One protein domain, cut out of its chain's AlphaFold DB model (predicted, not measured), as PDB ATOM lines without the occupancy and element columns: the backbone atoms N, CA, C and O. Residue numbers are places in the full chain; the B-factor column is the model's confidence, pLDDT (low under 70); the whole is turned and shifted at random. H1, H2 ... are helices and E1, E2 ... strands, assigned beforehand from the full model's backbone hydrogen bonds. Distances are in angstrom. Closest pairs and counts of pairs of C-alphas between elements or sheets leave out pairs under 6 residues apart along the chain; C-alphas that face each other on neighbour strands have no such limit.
ATOM      1  N   ILE A 131     -70.945 -32.323  73.535       94.06
ATOM      2  CA  ILE A 131     -70.858 -31.601  72.264       94.06
ATOM      3  C   ILE A 131     -69.439 -31.675  71.719       94.06
ATOM      4  O   ILE A 131     -68.469 -31.676  72.479       94.06
ATOM      5  N   THR A 132     -69.338 -31.665  70.396       93.81
ATOM      6  CA  THR A 132     -68.076 -31.593  69.665       93.81
ATOM      7  C   THR A 132     -68.155 -30.426  68.694       93.81
ATOM      8  O   THR A 132     -69.159 -30.274  68.000       93.81
ATOM      9  N   PHE A 133     -67.117 -29.599  68.652       93.94
ATOM     10  CA  PHE A 133     -67.059 -28.423  67.790       93.94
ATOM     11  C   PHE A 133     -65.640 -28.192  67.282       93.94
ATOM     12  O   PHE A 133     -64.663 -28.531  67.950       93.94
ATOM     13  N   LYS A 134     -65.533 -27.592  66.097       94.94
ATOM     14  CA  LYS A 134     -64.265 -27.220  65.476       94.94
ATOM     15  C   LYS A 134     -64.112 -25.709  65.477       94.94
ATOM     16  O   LYS A 134     -65.026 -25.002  65.066       94.94
ATOM     17  N   VAL A 135     -62.968 -25.228  65.945       94.88
ATOM     18  CA  VAL A 135     -62.675 -23.799  66.071       94.88
ATOM     19  C   VAL A 135     -62.103 -23.277  64.757       94.88
ATOM     20  O   VAL A 135     -61.175 -23.861  64.199       94.88
ATOM     21  N   ILE A 136     -62.642 -22.163  64.271       96.31
ATOM     22  CA  ILE A 136     -62.232 -21.495  63.024       96.31
ATOM     23  C   ILE A 136     -61.646 -20.100  63.264       96.31
ATOM     24  O   ILE A 136     -60.957 -19.571  62.398       96.31
ATOM     25  N   GLY A 137     -61.866 -19.535  64.448       94.88
ATOM     26  CA  GLY A 137     -61.313 -18.255  64.867       94.88
ATOM     27  C   GLY A 137     -61.287 -18.159  66.386       94.88
ATOM     28  O   GLY A 137     -62.035 -18.847  67.077       94.88
ATOM     29  N   GLU A 138     -60.417 -17.316  66.925       92.88
ATOM     30  CA  GLU A 138     -60.355 -17.070  68.363       92.88
ATOM     31  C   GLU A 138     -59.947 -15.626  68.650       92.88
ATOM     32  O   GLU A 138     -59.173 -15.017  67.908       92.88
ATOM     33  N   ARG A 139     -60.447 -15.069  69.754       91.75
ATOM     34  CA  ARG A 139     -59.993 -13.773  70.264       91.75
ATOM     35  C   ARG A 139     -60.136 -13.679  71.776       91.75
ATOM     36  O   ARG A 139     -60.951 -14.355  72.397       91.75
ATOM     37  N   LYS A 140     -59.341 -12.792  72.376       89.75
ATOM     38  CA  LYS A 140     -59.408 -12.457  73.805       89.75
ATOM     39  C   LYS A 140     -59.999 -11.063  73.972       89.75
ATOM     40  O   LYS A 140     -59.520 -10.119  73.345       89.75
ATOM     41  N   VAL A 141     -61.004 -10.934  74.833       89.81
ATOM     42  CA  VAL A 141     -61.722  -9.681  75.110       89.81
ATOM     43  C   VAL A 141     -61.665  -9.386  76.610       89.81
ATOM     44  O   VAL A 141     -61.531 -10.299  77.422       89.81
ATOM     45  N   GLY A 142     -61.684  -8.110  77.001       86.38
ATOM     46  CA  GLY A 142     -61.767  -7.756  78.418       86.38
ATOM     47  C   GLY A 142     -63.124  -8.138  79.008       86.38
ATOM     48  O   GLY A 142     -64.128  -8.152  78.305       86.38
ATOM     49  N   HIS A 143     -63.138  -8.474  80.296       83.00
ATOM     50  CA  HIS A 143     -64.348  -8.872  81.026       83.00
ATOM     51  C   HIS A 143     -64.736  -7.838  82.095       83.00
ATOM     52  O   HIS A 143     -65.909  -7.667  82.410       83.00
ATOM     53  N   ALA A 144     -63.750  -7.127  82.650       82.31
ATOM     54  CA  ALA A 144     -63.967  -6.081  83.640       82.31
ATOM     55  C   ALA A 144     -64.374  -4.742  83.005       82.31
ATOM     56  O   ALA A 144     -64.069  -4.456  81.843       82.31
ATOM     57  N   ARG A 145     -65.031  -3.904  83.809       82.12
ATOM     58  CA  ARG A 145     -65.402  -2.529  83.464       82.12
ATOM     59  C   ARG A 145     -64.674  -1.532  84.361       82.12
ATOM     60  O   ARG A 145     -64.309  -1.873  85.486       82.12
ATOM     61  N   ASP A 146     -64.459  -0.322  83.860       81.81
ATOM     62  CA  ASP A 146     -63.955   0.794  84.662       81.81
ATOM     63  C   ASP A 146     -65.060   1.421  85.542       81.81
ATOM     64  O   ASP A 146     -66.223   1.013  85.514       81.81
ATOM     65  N   ALA A 147     -64.701   2.437  86.334       85.31
ATOM     66  CA  ALA A 147     -65.643   3.158  87.196       85.31
ATOM     67  C   ALA A 147     -66.733   3.926  86.419       85.31
ATOM     68  O   ALA A 147     -67.776   4.250  86.983       85.31
ATOM     69  N   ALA A 148     -66.499   4.203  85.135       88.25
ATOM     70  CA  ALA A 148     -67.452   4.828  84.226       88.25
ATOM     71  C   ALA A 148     -68.272   3.787  83.436       88.25
ATOM     72  O   ALA A 148     -68.963   4.144  82.485       88.25
ATOM     73  N   TRP A 149     -68.225   2.511  83.842       82.00
ATOM     74  CA  TRP A 149     -68.921   1.378  83.227       82.00
ATOM     75  C   TRP A 149     -68.486   1.024  81.797       82.00
ATOM     76  O   TRP A 149     -69.133   0.198  81.141       82.00
ATOM     77  N   ASN A 150     -67.354   1.542  81.320       86.69
ATOM     78  CA  ASN A 150     -66.801   1.156  80.024       86.69
ATOM     79  C   ASN A 150     -66.116  -0.204  80.120       86.69
ATOM     80  O   ASN A 150     -65.428  -0.497  81.097       86.69
ATOM     81  N   LEU A 151     -66.290  -1.040  79.093       85.81
ATOM     82  CA  LEU A 151     -65.587  -2.317  79.006       85.81
ATOM     83  C   LEU A 151     -64.088  -2.065  78.801       85.81
ATOM     84  O   LEU A 151     -63.696  -1.388  77.850       85.81
ATOM     85  N   LEU A 152     -63.257  -2.622  79.683       86.75
ATOM     86  CA  LEU A 152     -61.804  -2.531  79.572       86.75
ATOM     87  C   LEU A 152     -61.294  -3.390  78.411       86.75
ATOM     88  O   LEU A 152     -61.889  -4.412  78.061       86.75
ATOM     89  N   SER A 153     -60.138  -3.036  77.842       92.06
ATOM     90  CA  SER A 153     -59.468  -3.928  76.893       92.06
ATOM     91  C   SER A 153     -59.030  -5.231  77.575       92.06
ATOM     92  O   SER A 153     -58.879  -5.302  78.798       92.06
ATOM     93  N   TYR A 154     -58.740  -6.271  76.781       88.69
ATOM     94  CA  TYR A 154     -58.175  -7.522  77.300       88.69
ATOM     95  C   TYR A 154     -56.948  -7.275  78.189       88.69
ATOM     96  O   TYR A 154     -56.878  -7.792  79.301       88.69
ATOM     97  N   LYS A 155     -55.990  -6.465  77.719       88.88
ATOM     98  CA  LYS A 155     -54.733  -6.214  78.439       88.88
ATOM     99  C   LYS A 155     -54.978  -5.539  79.789       88.88
ATOM    100  O   LYS A 155     -54.337  -5.905  80.770       88.88
ATOM    101  N   GLU A 156     -55.896  -4.579  79.843       88.94
ATOM    102  CA  GLU A 156     -56.235  -3.850  81.068       88.94
ATOM    103  C   GLU A 156     -57.004  -4.733  82.049       88.94
ATOM    104  O   GLU A 156     -56.574  -4.888  83.192       88.94
ATOM    105  N   SER A 157     -58.076  -5.378  81.576       85.88
ATOM    106  CA  SER A 157     -58.895  -6.311  82.356       85.88
ATOM    107  C   SER A 157     -58.037  -7.427  82.957       85.88
ATOM    108  O   SER A 157     -58.097  -7.707  84.155       85.88
ATOM    109  N   PHE A 158     -57.156  -8.012  82.144       83.44
ATOM    110  CA  PHE A 158     -56.280  -9.088  82.579       83.44
ATOM    111  C   PHE A 158     -55.224  -8.615  83.584       83.44
ATOM    112  O   PHE A 158     -54.997  -9.285  84.590       83.44
ATOM    113  N   ARG A 159     -54.587  -7.459  83.352       84.00
ATOM    114  CA  ARG A 159     -53.551  -6.924  84.251       84.00
ATOM    115  C   ARG A 159     -54.111  -6.514  85.612       84.00
ATOM    116  O   ARG A 159     -53.438  -6.721  86.615       84.00
ATOM    117  N   GLN A 160     -55.292  -5.899  85.637       82.44
ATOM    118  CA  GLN A 160     -55.875  -5.334  86.857       82.44
ATOM    119  C   GLN A 160     -56.679  -6.367  87.653       82.44
ATOM    120  O   GLN A 160     -56.544  -6.440  88.869       82.44
ATOM    121  N   PHE A 161     -57.483  -7.183  86.966       77.81
ATOM    122  CA  PHE A 161     -58.460  -8.077  87.598       77.81
ATOM    123  C   PHE A 161     -58.203  -9.547  87.304       77.81
ATOM    124  O   PHE A 161     -58.889 -10.422  87.827       77.81
ATOM    125  N   GLY A 162     -57.248  -9.848  86.422       77.75
ATOM    126  CA  GLY A 162     -57.038 -11.217  85.999       77.75
ATOM    127  C   GLY A 162     -58.166 -11.807  85.168       77.75
ATOM    128  O   GLY A 162     -58.192 -13.020  84.971       77.75
ATOM    129  N   SER A 163     -59.103 -10.989  84.713       82.00
ATOM    130  CA  SER A 163     -60.301 -11.458  84.042       82.00
ATOM    131  C   SER A 163     -60.240 -11.174  82.551       82.00
ATOM    132  O   SER A 163     -59.672 -10.168  82.117       82.00
ATOM    133  N   TYR A 164     -60.806 -12.080  81.764       85.25
ATOM    134  CA  TYR A 164     -60.995 -11.914  80.331       85.25
ATOM    135  C   TYR A 164     -62.008 -12.931  79.808       85.25
ATOM    136  O   TYR A 164     -62.243 -13.962  80.434       85.25
ATOM    137  N   GLU A 165     -62.570 -12.656  78.639       88.12
ATOM    138  CA  GLU A 165     -63.363 -13.616  77.882       88.12
ATOM    139  C   GLU A 165     -62.520 -14.170  76.733       88.12
ATOM    140  O   GLU A 165     -61.844 -13.427  76.014       88.12
ATOM    141  N   HIS A 166     -62.527 -15.490  76.585       88.81
ATOM    142  CA  HIS A 166     -61.957 -16.180  75.441       88.81
ATOM    143  C   HIS A 166     -63.100 -16.566  74.508       88.81
ATOM    144  O   HIS A 166     -63.895 -17.451  74.828       88.81
ATOM    145  N   GLU A 167     -63.209 -15.860  73.387       92.88
ATOM    146  CA  GLU A 167     -64.224 -16.126  72.378       92.88
ATOM    147  C   GLU A 167     -63.647 -17.043  71.304       92.88
ATOM    148  O   GLU A 167     -62.629 -16.719  70.690       92.88
ATOM    149  N   LEU A 168     -64.328 -18.155  71.060       93.56
ATOM    150  CA  LEU A 168     -64.053 -19.095  69.986       93.56
ATOM    151  C   LEU A 168     -65.150 -18.967  68.934       93.56
ATOM    152  O   LEU A 168     -66.327 -19.168  69.232       93.56
ATOM    153  N   GLU A 169     -64.769 -18.661  67.703       96.69
ATOM    154  CA  GLU A 169     -65.626 -18.847  66.536       96.69
ATOM    155  C   GLU A 169     -65.515 -20.303  66.095       96.69
ATOM    156  O   GLU A 169     -64.412 -20.851  66.009       96.69
ATOM    157  N   ILE A 170     -66.653 -20.945  65.838       96.81
ATOM    158  CA  ILE A 170     -66.719 -22.374  65.525       96.81
ATOM    159  C   ILE A 170     -67.452 -22.624  64.209       96.81
ATOM    160  O   ILE A 170     -68.281 -21.817  63.783       96.81
ATOM    161  N   GLU A 171     -67.179 -23.768  63.580       96.94
ATOM    162  CA  GLU A 171     -68.066 -24.282  62.535       96.94
ATOM    163  C   GLU A 171     -69.496 -24.413  63.101       96.94
ATOM    164  O   GLU A 171     -69.647 -24.882  64.235       96.94
ATOM    165  N   PRO A 172     -70.544 -24.002  62.353       97.12
ATOM    166  CA  PRO A 172     -71.917 -24.000  62.849       97.12
ATOM    167  C   PRO A 172     -72.347 -25.350  63.441       97.12
ATOM    168  O   PRO A 172     -72.454 -26.354  62.736       97.12
ATOM    169  N   LEU A 173     -72.648 -25.356  64.739       95.38
ATOM    170  CA  LEU A 173     -73.110 -26.521  65.482       95.38
ATOM    171  C   LEU A 173     -74.633 -26.465  65.651       95.38
ATOM    172  O   LEU A 173     -75.167 -25.666  66.420       95.38
ATOM    173  N   ASP A 174     -75.339 -27.341  64.940       94.06
ATOM    174  CA  ASP A 174     -76.783 -27.539  65.098       94.06
ATOM    175  C   ASP A 174     -77.062 -28.406  66.337       94.06
ATOM    176  O   ASP A 174     -76.741 -29.597  66.364       94.06
ATOM    177  N   LEU A 175     -77.665 -27.809  67.370       92.62
ATOM    178  CA  LEU A 175     -78.061 -28.515  68.595       92.62
ATOM    179  C   LEU A 175     -79.320 -29.381  68.407       92.62
ATOM    180  O   LEU A 175     -79.628 -30.206  69.266       92.62
ATOM    181  N   GLY A 176     -80.059 -29.191  67.311       92.81
ATOM    182  CA  GLY A 176     -81.305 -29.891  67.008       92.81
ATOM    183  C   GLY A 176     -82.565 -29.253  67.601       92.81
ATOM    184  O   GLY A 176     -83.657 -29.750  67.338       92.81
ATOM    185  N   ILE A 177     -82.456 -28.159  68.364       93.81
ATOM    186  CA  ILE A 177     -83.618 -27.440  68.910       93.81
ATOM    187  C   ILE A 177     -84.301 -26.658  67.782       93.81
ATOM    188  O   ILE A 177     -83.708 -25.770  67.170       93.81
ATOM    189  N   GLU A 178     -85.569 -26.959  67.509       95.25
ATOM    190  CA  GLU A 178     -86.315 -26.310  66.429       95.25
ATOM    191  C   GLU A 178     -86.477 -24.806  66.693       95.25
ATOM    192  O   GLU A 178     -86.848 -24.396  67.790       95.25
ATOM    193  N   GLY A 179     -86.229 -23.971  65.682       91.19
ATOM    194  CA  GLY A 179     -86.348 -22.515  65.804       91.19
ATOM    195  C   GLY A 179     -85.159 -21.823  66.482       91.19
ATOM    196  O   GLY A 179     -85.187 -20.600  66.610       91.19
ATOM    197  N   MET A 180     -84.108 -22.556  66.879       90.69
ATOM    198  CA  MET A 180     -82.825 -21.958  67.268       90.69
ATOM    199  C   MET A 180     -81.853 -21.919  66.084       90.69
ATOM    200  O   MET A 180     -81.790 -22.882  65.316       90.69
ATOM    201  N   PRO A 181     -81.078 -20.831  65.917       92.56
ATOM    202  CA  PRO A 181     -79.984 -20.822  64.958       92.56
ATOM    203  C   PRO A 181     -78.865 -21.783  65.405       92.56
ATOM    204  O   PRO A 181     -78.731 -22.052  66.603       92.56
ATOM    205  N   PRO A 182     -78.025 -22.270  64.474       95.00
ATOM    206  CA  PRO A 182     -76.807 -22.989  64.827       95.00
ATOM    207  C   PRO A 182     -75.897 -22.157  65.736       95.00
ATOM    208  O   PRO A 182     -75.816 -20.935  65.592       95.00
ATOM    209  N   ILE A 183     -75.169 -22.825  66.627       96.50
ATOM    210  CA  ILE A 183     -74.150 -22.184  67.457       96.50
ATOM    211  C   ILE A 183     -72.911 -21.941  66.610       96.50
ATOM    212  O   ILE A 183     -72.346 -22.870  66.044       96.50
ATOM    213  N   THR A 184     -72.486 -20.689  66.528       97.19
ATOM    214  CA  THR A 184     -71.305 -20.254  65.773       97.19
ATOM    215  C   THR A 184     -70.229 -19.669  66.678       97.19
ATOM    216  O   THR A 184     -69.122 -19.395  66.220       97.19
ATOM    217  N   LYS A 185     -70.534 -19.457  67.966       96.06
ATOM    218  CA  LYS A 185     -69.597 -18.905  68.944       96.06
ATOM    219  C   LYS A 185     -69.703 -19.608  70.297       96.06
ATOM    220  O   LYS A 185     -70.797 -19.897  70.777       96.06
ATOM    221  N   ILE A 186     -68.558 -19.835  70.929       94.19
ATOM    222  CA  ILE A 186     -68.450 -20.280  72.320       94.19
ATOM    223  C   ILE A 186     -67.591 -19.273  73.083       94.19
ATOM    224  O   ILE A 186     -66.503 -18.920  72.638       94.19
ATOM    225  N   ILE A 187     -68.070 -18.811  74.234       91.25
ATOM    226  CA  ILE A 187     -67.364 -17.864  75.099       91.25
ATOM    227  C   ILE A 187     -67.038 -18.551  76.417       91.25
ATOM    228  O   ILE A 187     -67.937 -19.015  77.113       91.25
ATOM    229  N   PHE A 188     -65.762 -18.553  76.791       88.81
ATOM    230  CA  PHE A 188     -65.325 -18.907  78.138       88.81
ATOM    231  C   PHE A 188     -64.955 -17.634  78.897       88.81
ATOM    232  O   PHE A 188     -64.033 -16.923  78.494       88.81
ATOM    233  N   ALA A 189     -65.657 -17.330  79.989       84.69
ATOM    234  CA  ALA A 189     -65.324 -16.197  80.848       84.69
ATOM    235  C   ALA A 189     -64.421 -16.651  82.000       84.69
ATOM    236  O   ALA A 189     -64.756 -17.556  82.762       84.69
ATOM    237  N   PHE A 190     -63.268 -15.999  82.132       81.19
ATOM    238  CA  PHE A 190     -62.285 -16.257  83.175       81.19
ATOM    239  C   PHE A 190     -62.198 -15.060  84.114       81.19
ATOM    240  O   PHE A 190     -62.171 -13.911  83.671       81.19
ATOM    241  N   ALA A 191     -62.079 -15.327  85.412       76.25
ATOM    242  CA  ALA A 191     -61.860 -14.311  86.435       76.25
ATOM    243  C   ALA A 191     -60.950 -14.838  87.553       76.25
ATOM    244  O   ALA A 191     -60.854 -16.048  87.784       76.25
ATOM    245  N   ASP A 192     -60.251 -13.928  88.234       68.62
ATOM    246  CA  ASP A 192     -59.499 -14.246  89.447       68.62
ATOM    247  C   ASP A 192     -60.473 -14.315  90.643       68.62
ATOM    248  O   ASP A 192     -61.287 -13.401  90.802       68.62
ATOM    249  N   PRO A 193     -60.438 -15.364  91.484       58.09
ATOM    250  CA  PRO A 193     -61.356 -15.540  92.618       58.09
ATOM    251  C   PRO A 193     -61.199 -14.519  93.764       58.09
ATOM    252  O   PRO A 193     -61.771 -14.716  94.833       58.09
ATOM    253  N   THR A 194     -60.426 -13.440  93.599       54.44
ATOM    254  CA  THR A 194     -60.201 -12.428  94.648       54.44
ATOM    255  C   THR A 194     -61.435 -11.580  94.974       54.44
ATOM    256  O   THR A 194     -61.414 -10.861  95.973       54.44
ATOM    257  N   ASN A 195     -62.524 -11.707  94.207       45.00
ATOM    258  CA  ASN A 195     -63.852 -11.232  94.587       45.00
ATOM    259  C   ASN A 195     -64.722 -12.405  95.079       45.00
ATOM    260  O   ASN A 195     -64.791 -13.424  94.390       45.00
ATOM    261  N   PRO A 196     -65.417 -12.282  96.227       37.75
ATOM    262  CA  PRO A 196     -66.328 -13.304  96.727       37.75
ATOM    263  C   PRO A 196     -67.598 -13.330  95.864       37.75
ATOM    264  O   PRO A 196     -68.624 -12.760  96.221       37.75
ATOM    265  N   THR A 197     -67.535 -13.956  94.694       44.06
ATOM    266  CA  THR A 197     -68.728 -14.269  93.908       44.06
ATOM    267  C   THR A 197     -69.366 -15.555  94.429       44.06
ATOM    268  O   THR A 197     -68.672 -16.485  94.832       44.06
ATOM    269  N   LEU A 198     -70.702 -15.623  94.387       41.81
ATOM    270  CA  LEU A 198     -71.510 -16.808  94.730       41.81
ATOM    271  C   LEU A 198     -71.193 -18.050  93.866       41.81
ATOM    272  O   LEU A 198     -71.618 -19.154  94.194       41.81
ATOM    273  N   TYR A 199     -70.404 -17.883  92.803       52.97
ATOM    274  CA  TYR A 199     -70.037 -18.913  91.835       52.97
ATOM    275  C   TYR A 199     -68.518 -19.079  91.775       52.97
ATOM    276  O   TYR A 199     -67.777 -18.111  91.955       52.97
ATOM    277  N   LYS A 200     -68.052 -20.308  91.508       58.00
ATOM    278  CA  LYS A 200     -66.636 -20.617  91.261       58.00
ATOM    279  C   LYS A 200     -66.324 -20.270  89.801       58.00
ATOM    280  O   LYS A 200     -66.669 -21.064  88.926       58.00
ATOM    281  N   PRO A 201     -65.709 -19.111  89.501       65.56
ATOM    282  CA  PRO A 201     -65.389 -18.773  88.122       65.56
ATOM    283  C   PRO A 201     -64.439 -19.823  87.544       65.56
ATOM    284  O   PRO A 201     -63.719 -20.504  88.287       65.56
ATOM    285  N   LEU A 202     -64.378 -19.927  86.217       68.81
ATOM    286  CA  LEU A 202     -63.303 -20.674  85.570       68.81
ATOM    287  C   LEU A 202     -61.963 -20.062  85.991       68.81
ATOM    288  O   LEU A 202     -61.555 -18.995  85.530       68.81
ATOM    289  N   THR A 203     -61.296 -20.709  86.947       62.38
ATOM    290  CA  THR A 203     -60.056 -20.166  87.500       62.38
ATOM    291  C   THR A 203     -58.927 -20.307  86.490       62.38
ATOM    292  O   THR A 203     -58.741 -21.355  85.863       62.38
ATOM    293  N   LYS A 204     -58.098 -19.264  86.411       57.34
ATOM    294  CA  LYS A 204     -56.854 -19.233  85.630       57.34
ATOM    295  C   LYS A 204     -56.000 -20.497  85.789       57.34
ATOM    296  O   LYS A 204     -55.397 -20.953  84.827       57.34
ATOM    297  N   MET A 205     -55.934 -21.064  86.995       58.97
ATOM    298  CA  MET A 205     -55.036 -22.175  87.327       58.97
ATOM    299  C   MET A 205     -55.369 -23.475  86.576       58.97
ATOM    300  O   MET A 205     -54.456 -24.189  86.171       58.97
ATOM    301  N   LYS A 206     -56.656 -23.769  86.344       60.06
ATOM    302  CA  LYS A 206     -57.067 -24.919  85.519       60.06
ATOM    303  C   LYS A 206     -56.778 -24.694  84.035       60.06
ATOM    304  O   LYS A 206     -56.502 -25.647  83.312       60.06
ATOM    305  N   LEU A 207     -56.805 -23.435  83.604       59.31
ATOM    306  CA  LEU A 207     -56.573 -23.063  82.222       59.31
ATOM    307  C   LEU A 207     -55.090 -23.061  81.829       59.31
ATOM    308  O   LEU A 207     -54.738 -23.635  80.808       59.31
ATOM    309  N   TYR A 208     -54.219 -22.437  82.628       54.53
ATOM    310  CA  TYR A 208     -52.789 -22.318  82.304       54.53
ATOM    311  C   TYR A 208     -52.042 -23.656  82.307       54.53
ATOM    312  O   TYR A 208     -50.999 -23.768  81.674       54.53
ATOM    313  N   ASN A 209     -52.593 -24.675  82.970       58.22
ATOM    314  CA  ASN A 209     -52.068 -26.040  82.943       58.22
ATOM    315  C   ASN A 209     -52.672 -26.897  81.813       58.22
ATOM    316  O   ASN A 209     -52.387 -28.089  81.735       58.22
ATOM    317  N   SER A 210     -53.521 -26.315  80.960       58.12
ATOM    318  CA  SER A 210     -54.196 -26.999  79.861       58.12
ATOM    319  C   SER A 210     -53.700 -26.463  78.516       58.12
ATOM    320  O   SER A 210     -53.816 -25.275  78.225       58.12
ATOM    321  N   ASN A 211     -53.190 -27.345  77.652       55.75
ATOM    322  CA  ASN A 211     -52.727 -27.010  76.292       55.75
ATOM    323  C   ASN A 211     -53.865 -26.603  75.330       55.75
ATOM    324  O   ASN A 211     -53.636 -26.405  74.138       55.75
ATOM    325  N   ILE A 212     -55.101 -26.526  75.823       58.44
ATOM    326  CA  ILE A 212     -56.312 -26.549  75.003       58.44
ATOM    327  C   ILE A 212     -56.668 -25.157  74.429       58.44
ATOM    328  O   ILE A 212     -57.306 -25.100  73.381       58.44
ATOM    329  N   LEU A 213     -56.214 -24.043  75.036       61.84
ATOM    330  CA  LEU A 213     -56.649 -22.670  74.669       61.84
ATOM    331  C   LEU A 213     -55.548 -21.677  74.238       61.84
ATOM    332  O   LEU A 213     -55.796 -20.471  74.174       61.84
ATOM    333  N   THR A 214     -54.307 -22.108  74.008       61.97
ATOM    334  CA  THR A 214     -53.252 -21.174  73.556       61.97
ATOM    335  C   THR A 214     -53.141 -21.073  72.036       61.97
ATOM    336  O   THR A 214     -52.594 -20.078  71.564       61.97
ATOM    337  N   GLN A 215     -53.676 -22.059  71.303       77.75
ATOM    338  CA  GLN A 215     -53.823 -22.107  69.842       77.75
ATOM    339  C   GLN A 215     -54.967 -23.076  69.496       77.75
ATOM    340  O   GLN A 215     -54.726 -24.268  69.298       77.75
ATOM    341  N   SER A 216     -56.213 -22.603  69.501       86.62
ATOM    342  CA  SER A 216     -57.398 -23.443  69.282       86.62
ATOM    343  C   SER A 216     -57.837 -23.482  67.816       86.62
ATOM    344  O   SER A 216     -58.461 -24.457  67.407       86.62
ATOM    345  N   VAL A 217     -57.495 -22.473  67.009       91.56
ATOM    346  CA  VAL A 217     -57.876 -22.405  65.583       91.56
ATOM    347  C   VAL A 217     -57.450 -23.658  64.812       91.56
ATOM    348  O   VAL A 217     -56.303 -24.095  64.876       91.56
ATOM    349  N   GLY A 218     -58.390 -24.231  64.059       91.38
ATOM    350  CA  GLY A 218     -58.214 -25.447  63.263       91.38
ATOM    351  C   GLY A 218     -58.430 -26.746  64.041       91.38
ATOM    352  O   GLY A 218     -58.578 -27.799  63.420       91.38
ATOM    353  N   LYS A 219     -58.491 -26.690  65.375       90.94
ATOM    354  CA  LYS A 219     -58.659 -27.865  66.231       90.94
ATOM    355  C   LYS A 219     -60.121 -28.179  66.497       90.94
ATOM    356  O   LYS A 219     -60.992 -27.306  66.459       90.94
ATOM    357  N   GLN A 220     -60.371 -29.443  66.816       92.94
ATOM    358  CA  GLN A 220     -61.668 -29.933  67.248       92.94
ATOM    359  C   GLN A 220     -61.621 -30.285  68.730       92.94
ATOM    360  O   GLN A 220     -60.687 -30.936  69.199       92.94
ATOM    361  N   PHE A 221     -62.653 -29.877  69.457       91.00
ATOM    362  CA  PHE A 221     -62.785 -30.143  70.877       91.00
ATOM    363  C   PHE A 221     -64.098 -30.828  71.179       91.00
ATOM    364  O   PHE A 221     -65.097 -30.643  70.488       91.00
ATOM    365  N   THR A 222     -64.084 -31.603  72.252       92.69
ATOM    366  CA  THR A 222     -65.263 -32.251  72.813       92.69
ATOM    367  C   THR A 222     -65.406 -31.873  74.280       92.69
ATOM    368  O   THR A 222     -64.401 -31.826  74.984       92.69
ATOM    369  N   MET A 223     -66.629 -31.602  74.743       91.81
ATOM    370  CA  MET A 223     -66.944 -31.294  76.145       91.81
ATOM    371  C   MET A 223     -68.347 -31.743  76.539       91.81
ATOM    372  O   MET A 223     -69.263 -31.741  75.720       91.81
ATOM    373  N   ARG A 224     -68.541 -32.044  77.823       93.12
ATOM    374  CA  ARG A 224     -69.855 -32.288  78.414       93.12
ATOM    375  C   ARG A 224     -70.435 -31.024  79.028       93.12
ATOM    376  O   ARG A 224     -69.815 -30.402  79.888       93.12
ATOM    377  N   VAL A 225     -71.645 -30.690  78.604       92.62
ATOM    378  CA  VAL A 225     -72.373 -29.467  78.948       92.62
ATOM    379  C   VAL A 225     -73.355 -29.749  80.077       92.62
ATOM    380  O   VAL A 225     -74.152 -30.683  80.004       92.62
ATOM    381  N   LYS A 226     -73.315 -28.927  81.122       90.81
ATOM    382  CA  LYS A 226     -74.226 -29.022  82.267       90.81
ATOM    383  C   LYS A 226     -75.372 -28.021  82.155       90.81
ATOM    384  O   LYS A 226     -76.514 -28.407  82.398       90.81
ATOM    385  N   ALA A 227     -75.060 -26.794  81.730       90.00
ATOM    386  CA  ALA A 227     -76.001 -25.704  81.506       90.00
ATOM    387  C   ALA A 227     -75.767 -25.053  80.134       90.00
ATOM    388  O   ALA A 227     -74.636 -24.927  79.661       90.00
ATOM    389  N   TRP A 228     -76.856 -24.655  79.487       90.94
ATOM    390  CA  TRP A 228     -76.883 -24.047  78.163       90.94
ATOM    391  C   TRP A 228     -77.221 -22.566  78.309       90.94
ATOM    392  O   TRP A 228     -78.394 -22.186  78.310       90.94
ATOM    393  N   ASN A 229     -76.185 -21.740  78.454       89.50
ATOM    394  CA  ASN A 229     -76.355 -20.299  78.610       89.50
ATOM    395  C   ASN A 229     -76.185 -19.603  77.262       89.50
ATOM    396  O   ASN A 229     -75.077 -19.538  76.721       89.50
ATOM    397  N   PHE A 230     -77.279 -19.081  76.724       88.31
ATOM    398  CA  PHE A 230     -77.289 -18.327  75.476       88.31
ATOM    399  C   PHE A 230     -77.135 -16.835  75.764       88.31
ATOM    400  O   PHE A 230     -77.814 -16.302  76.643       88.31
ATOM    401  N   THR A 231     -76.256 -16.159  75.021       80.69
ATOM    402  CA  THR A 231     -75.995 -14.722  75.218       80.69
ATOM    403  C   THR A 231     -77.147 -13.831  74.740       80.69
ATOM    404  O   THR A 231     -77.877 -14.193  73.816       80.69
ATOM    405  N   ASP A 232     -77.274 -12.643  75.338       66.62
ATOM    406  CA  ASP A 232     -78.387 -11.716  75.118       66.62
ATOM    407  C   ASP A 232     -78.475 -11.282  73.657       66.62
ATOM    408  O   ASP A 232     -77.465 -10.995  73.012       66.62
ATOM    409  N   GLY A 233     -79.694 -11.303  73.119       64.50
ATOM    410  CA  GLY A 233     -79.982 -11.002  71.720       64.50
ATOM    411  C   GLY A 233     -79.324 -11.944  70.705       64.50
ATOM    412  O   GLY A 233     -79.585 -11.807  69.509       64.50
ATOM    413  N   ASN A 234     -78.511 -12.914  71.142       77.75
ATOM    414  CA  ASN A 234     -77.705 -13.735  70.259       77.75
ATOM    415  C   ASN A 234     -77.721 -15.223  70.636       77.75
ATOM    416  O   ASN A 234     -76.851 -15.749  71.332       77.75
ATOM    417  N   LEU A 235     -78.706 -15.922  70.075       86.81
ATOM    418  CA  LEU A 235     -78.922 -17.356  70.264       86.81
ATOM    419  C   LEU A 235     -77.883 -18.242  69.552       86.81
ATOM    420  O   LEU A 235     -77.922 -19.453  69.732       86.81
ATOM    421  N   ASN A 236     -76.968 -17.675  68.754       92.25
ATOM    422  CA  ASN A 236     -75.888 -18.429  68.104       92.25
ATOM    423  C   ASN A 236     -74.636 -18.584  68.986       92.25
ATOM    424  O   ASN A 236     -73.601 -19.060  68.513       92.25
ATOM    425  N   CYS A 237     -74.699 -18.158  70.250       93.56
ATOM    426  CA  CYS A 237     -73.541 -18.082  71.123       93.56
ATOM    427  C   CYS A 237     -73.816 -18.714  72.490       93.56
ATOM    428  O   CYS A 237     -74.756 -18.320  73.183       93.56
ATOM    429  N   LEU A 238     -72.961 -19.664  72.883       92.81
ATOM    430  CA  LEU A 238     -72.961 -20.284  74.211       92.81
ATOM    431  C   LEU A 238     -71.903 -19.643  75.108       92.81
ATOM    432  O   LEU A 238     -70.771 -19.429  74.671       92.81
ATOM    433  N   LYS A 239     -72.250 -19.376  76.368       90.00
ATOM    434  CA  LYS A 239     -71.348 -18.785  77.362       90.00
ATOM    435  C   LYS A 239     -71.141 -19.710  78.562       90.00
ATOM    436  O   LYS A 239     -72.086 -20.120  79.226       90.00
ATOM    437  N   PHE A 240     -69.884 -19.992  78.870       88.25
ATOM    438  CA  PHE A 240     -69.455 -20.793  80.011       88.25
ATOM    439  C   PHE A 240     -68.652 -19.897  80.959       88.25
ATOM    440  O   PHE A 240     -67.562 -19.434  80.624       88.25
ATOM    441  N   ASN A 241     -69.199 -19.631  82.140       80.69
ATOM    442  CA  ASN A 241     -68.637 -18.720  83.140       80.69
ATOM    443  C   ASN A 241     -67.965 -19.462  84.301       80.69
ATOM    444  O   ASN A 241     -67.154 -18.890  85.035       80.69
ATOM    445  N   SER A 242     -68.316 -20.731  84.497       79.06
ATOM    446  CA  SER A 242     -67.954 -21.485  85.693       79.06
ATOM    447  C   SER A 242     -67.854 -22.993  85.448       79.06
ATOM    448  O   SER A 242     -68.242 -23.514  84.401       79.06
ATOM    449  N   ASP A 243     -67.354 -23.720  86.449       77.31
ATOM    450  CA  ASP A 243     -67.351 -25.188  86.468       77.31
ATOM    451  C   ASP A 243     -68.750 -25.809  86.672       77.31
ATOM    452  O   ASP A 243     -68.906 -27.037  86.605       77.31
ATOM    453  N   TRP A 244     -69.770 -24.974  86.879       80.12
ATOM    454  CA  TRP A 244     -71.177 -25.366  86.889       80.12
ATOM    455  C   TRP A 244     -71.752 -25.496  85.484       80.12
ATOM    456  O   TRP A 244     -72.654 -26.302  85.293       80.12
ATOM    457  N   ASP A 245     -71.204 -24.778  84.500       84.75
ATOM    458  CA  ASP A 245     -71.760 -24.752  83.146       84.75
ATOM    459  C   ASP A 245     -71.325 -25.970  82.314       84.75
ATOM    460  O   ASP A 245     -72.031 -26.406  81.403       84.75
ATOM    461  N   PHE A 246     -70.177 -26.572  82.645       87.62
ATOM    462  CA  PHE A 246     -69.649 -27.753  81.961       87.62
ATOM    463  C   PHE A 246     -68.708 -28.598  82.832       87.62
ATOM    464  O   PHE A 246     -68.212 -28.163  83.872       87.62
ATOM    465  N   GLU A 247     -68.454 -29.846  82.430       87.75
ATOM    466  CA  GLU A 247     -67.437 -30.691  83.069       87.75
ATOM    467  C   GLU A 247     -66.048 -30.346  82.528       87.75
ATOM    468  O   GLU A 247     -65.670 -30.815  81.456       87.75
ATOM    469  N   TRP A 248     -65.266 -29.561  83.275       80.00
ATOM    470  CA  TRP A 248     -63.924 -29.138  82.848       80.00
ATOM    471  C   TRP A 248     -63.039 -30.301  82.378       80.00
ATOM    472  O   TRP A 248     -62.463 -30.238  81.300       80.00
ATOM    473  N   ASP A 249     -62.994 -31.393  83.142       82.50
ATOM    474  CA  ASP A 249     -62.127 -32.542  82.842       82.50
ATOM    475  C   ASP A 249     -62.606 -33.359  81.627       82.50
ATOM    476  O   ASP A 249     -61.888 -34.226  81.133       82.50
ATOM    477  N   SER A 250     -63.815 -33.085  81.120       86.12
ATOM    478  CA  SER A 250     -64.307 -33.670  79.868       86.12
ATOM    479  C   SER A 250     -63.815 -32.923  78.627       86.12
ATOM    480  O   SER A 250     -63.884 -33.490  77.533       86.12
ATOM    481  N   PHE A 251     -63.343 -31.680  78.794       87.00
ATOM    482  CA  PHE A 251     -62.899 -30.821  77.705       87.00
ATOM    483  C   PHE A 251     -61.556 -31.302  77.168       87.00
ATOM    484  O   PHE A 251     -60.538 -31.246  77.858       87.00
ATOM    485  N   ARG A 252     -61.559 -31.806  75.935       86.44
ATOM    486  CA  ARG A 252     -60.392 -32.434  75.309       86.44
ATOM    487  C   ARG A 252     -60.326 -32.129  73.822       86.44
ATOM    488  O   ARG A 252     -61.359 -32.063  73.156       86.44
ATOM    489  N   GLU A 253     -59.108 -31.970  73.317       88.44
ATOM    490  CA  GLU A 253     -58.834 -31.967  71.880       88.44
ATOM    491  C   GLU A 253     -59.066 -33.380  71.327       88.44
ATOM    492  O   GLU A 253     -58.696 -34.372  71.959       88.44
ATOM    493  N   THR A 254     -59.704 -33.478  70.167       86.31
ATOM    494  CA  THR A 254     -59.937 -34.741  69.457       86.31
ATOM    495  C   THR A 254     -59.376 -34.623  68.051       86.31
ATOM    496  O   THR A 254     -59.567 -33.585  67.416       86.31
ATOM    497  N   SER A 255     -58.725 -35.672  67.544       78.88
ATOM    498  CA  SER A 255     -58.354 -35.722  66.132       78.88
ATOM    499  C   SER A 255     -59.612 -35.692  65.262       78.88
ATOM    500  O   SER A 255     -60.655 -36.253  65.610       78.88
TER     501      SER A 255
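Overview. This is residues 131 to 255 of the 323 residues of an uncharacterized protein of Mycoplasmataceae bacterium RV_VA103A (UniProt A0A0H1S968). What would one see first? One strongly twisted, curled sheet of seven strands makes the body, with E3 and E2 near its middle; E1 bends sharply and E4 and E7 follow on from its first part, while the hairpin of E5 and E6 ends the sheet at the other edge. The small helix H1 sits at one end of E1 and E2, and the short H2 lies off the sheet among long loops. How much is regular, and how large is it? The printed part has 125 residues with seven named strands and two named helices, E1 H1 E2 E3 H2 E4 E5 E6 E7 along the chain, and the mixed sheet runs E5 E6 E3 E2 E1 E4 E7. The class is mixed, helices and strands, with under half of the residues, 61 of 125, in named elements. It is compact, with a radius of gyration of the C-alphas of 14.6 A and spans of 41 by 33 by 27 A.

Arrangement. Which strands pair nearest the mean of the C-alphas? E3, residues 183 to 190, and E2, residues 164 to 173, form an antiparallel hairpin, with N 166 and O 188 at 2.8 A. E2 bends by 63 degrees at residue 170. What follows E3 toward one edge? E6, residues 234 to 240, is parallel to E3 at 33 degrees, with N 187 and O 238 at 2.8 A. The edge strand E5, residues 228 to 231, forms an antiparallel hairpin with E6, with N 239 and O 229 at 2.9 A. What follows E2 toward the other edge? E1, residues 131 to 141, bends by 85 degrees at residue 136 and is antiparallel to E2 over residues 135 to 141, with N 139 and O 167 at 2.9 A. Over residues 131 to 134 it is antiparallel to E4, residues 220 to 224, with N 133 and O 221 at 2.9 A. The edge strand E7, residues 252 to 254, is antiparallel to E4, with N 222 and O 252 at 2.9 A. Where are the helices? H1, residues 154 to 161, is on the sheet at a height of 5.2 A but over none of its strands; its closest C-alphas to E2 are Phe 158 and Tyr 164, 5.9 A apart. H2, residues 204 to 208, is not on the sheet; its closest C-alphas to E3 are Lys 204 and Phe 190, 6.7 A apart. In H1 and H2 every O i to N i+4 pair is within hydrogen-bond range.

Along the chain. Where do the first and last strands stand? E1 begins at C-alpha 131, (-70.858, -31.601, 72.264), and E7 ends at C-alpha 254, (-59.937, -34.741, 69.457). How long are the longer strands? From first to last C-alpha E2 measures 24.1 A, E1 23.9 A, E3 20.6 A, E6 14.6 A and E4 14.0 A.

Size, cuts and confidence. How far does it reach? The two C-alphas farthest apart, those of Ala 148 and Ser 255, are 45.3 A apart. Which links are long? The links E1 to H1, E3 to H2, H2 to E4 and E6 to E7 are long, and the printed part has no cut. Where is confidence low? Residues 192 to 214 and 232 to 233 are under 70, and the mean pLDDT of the printed part is 82.4.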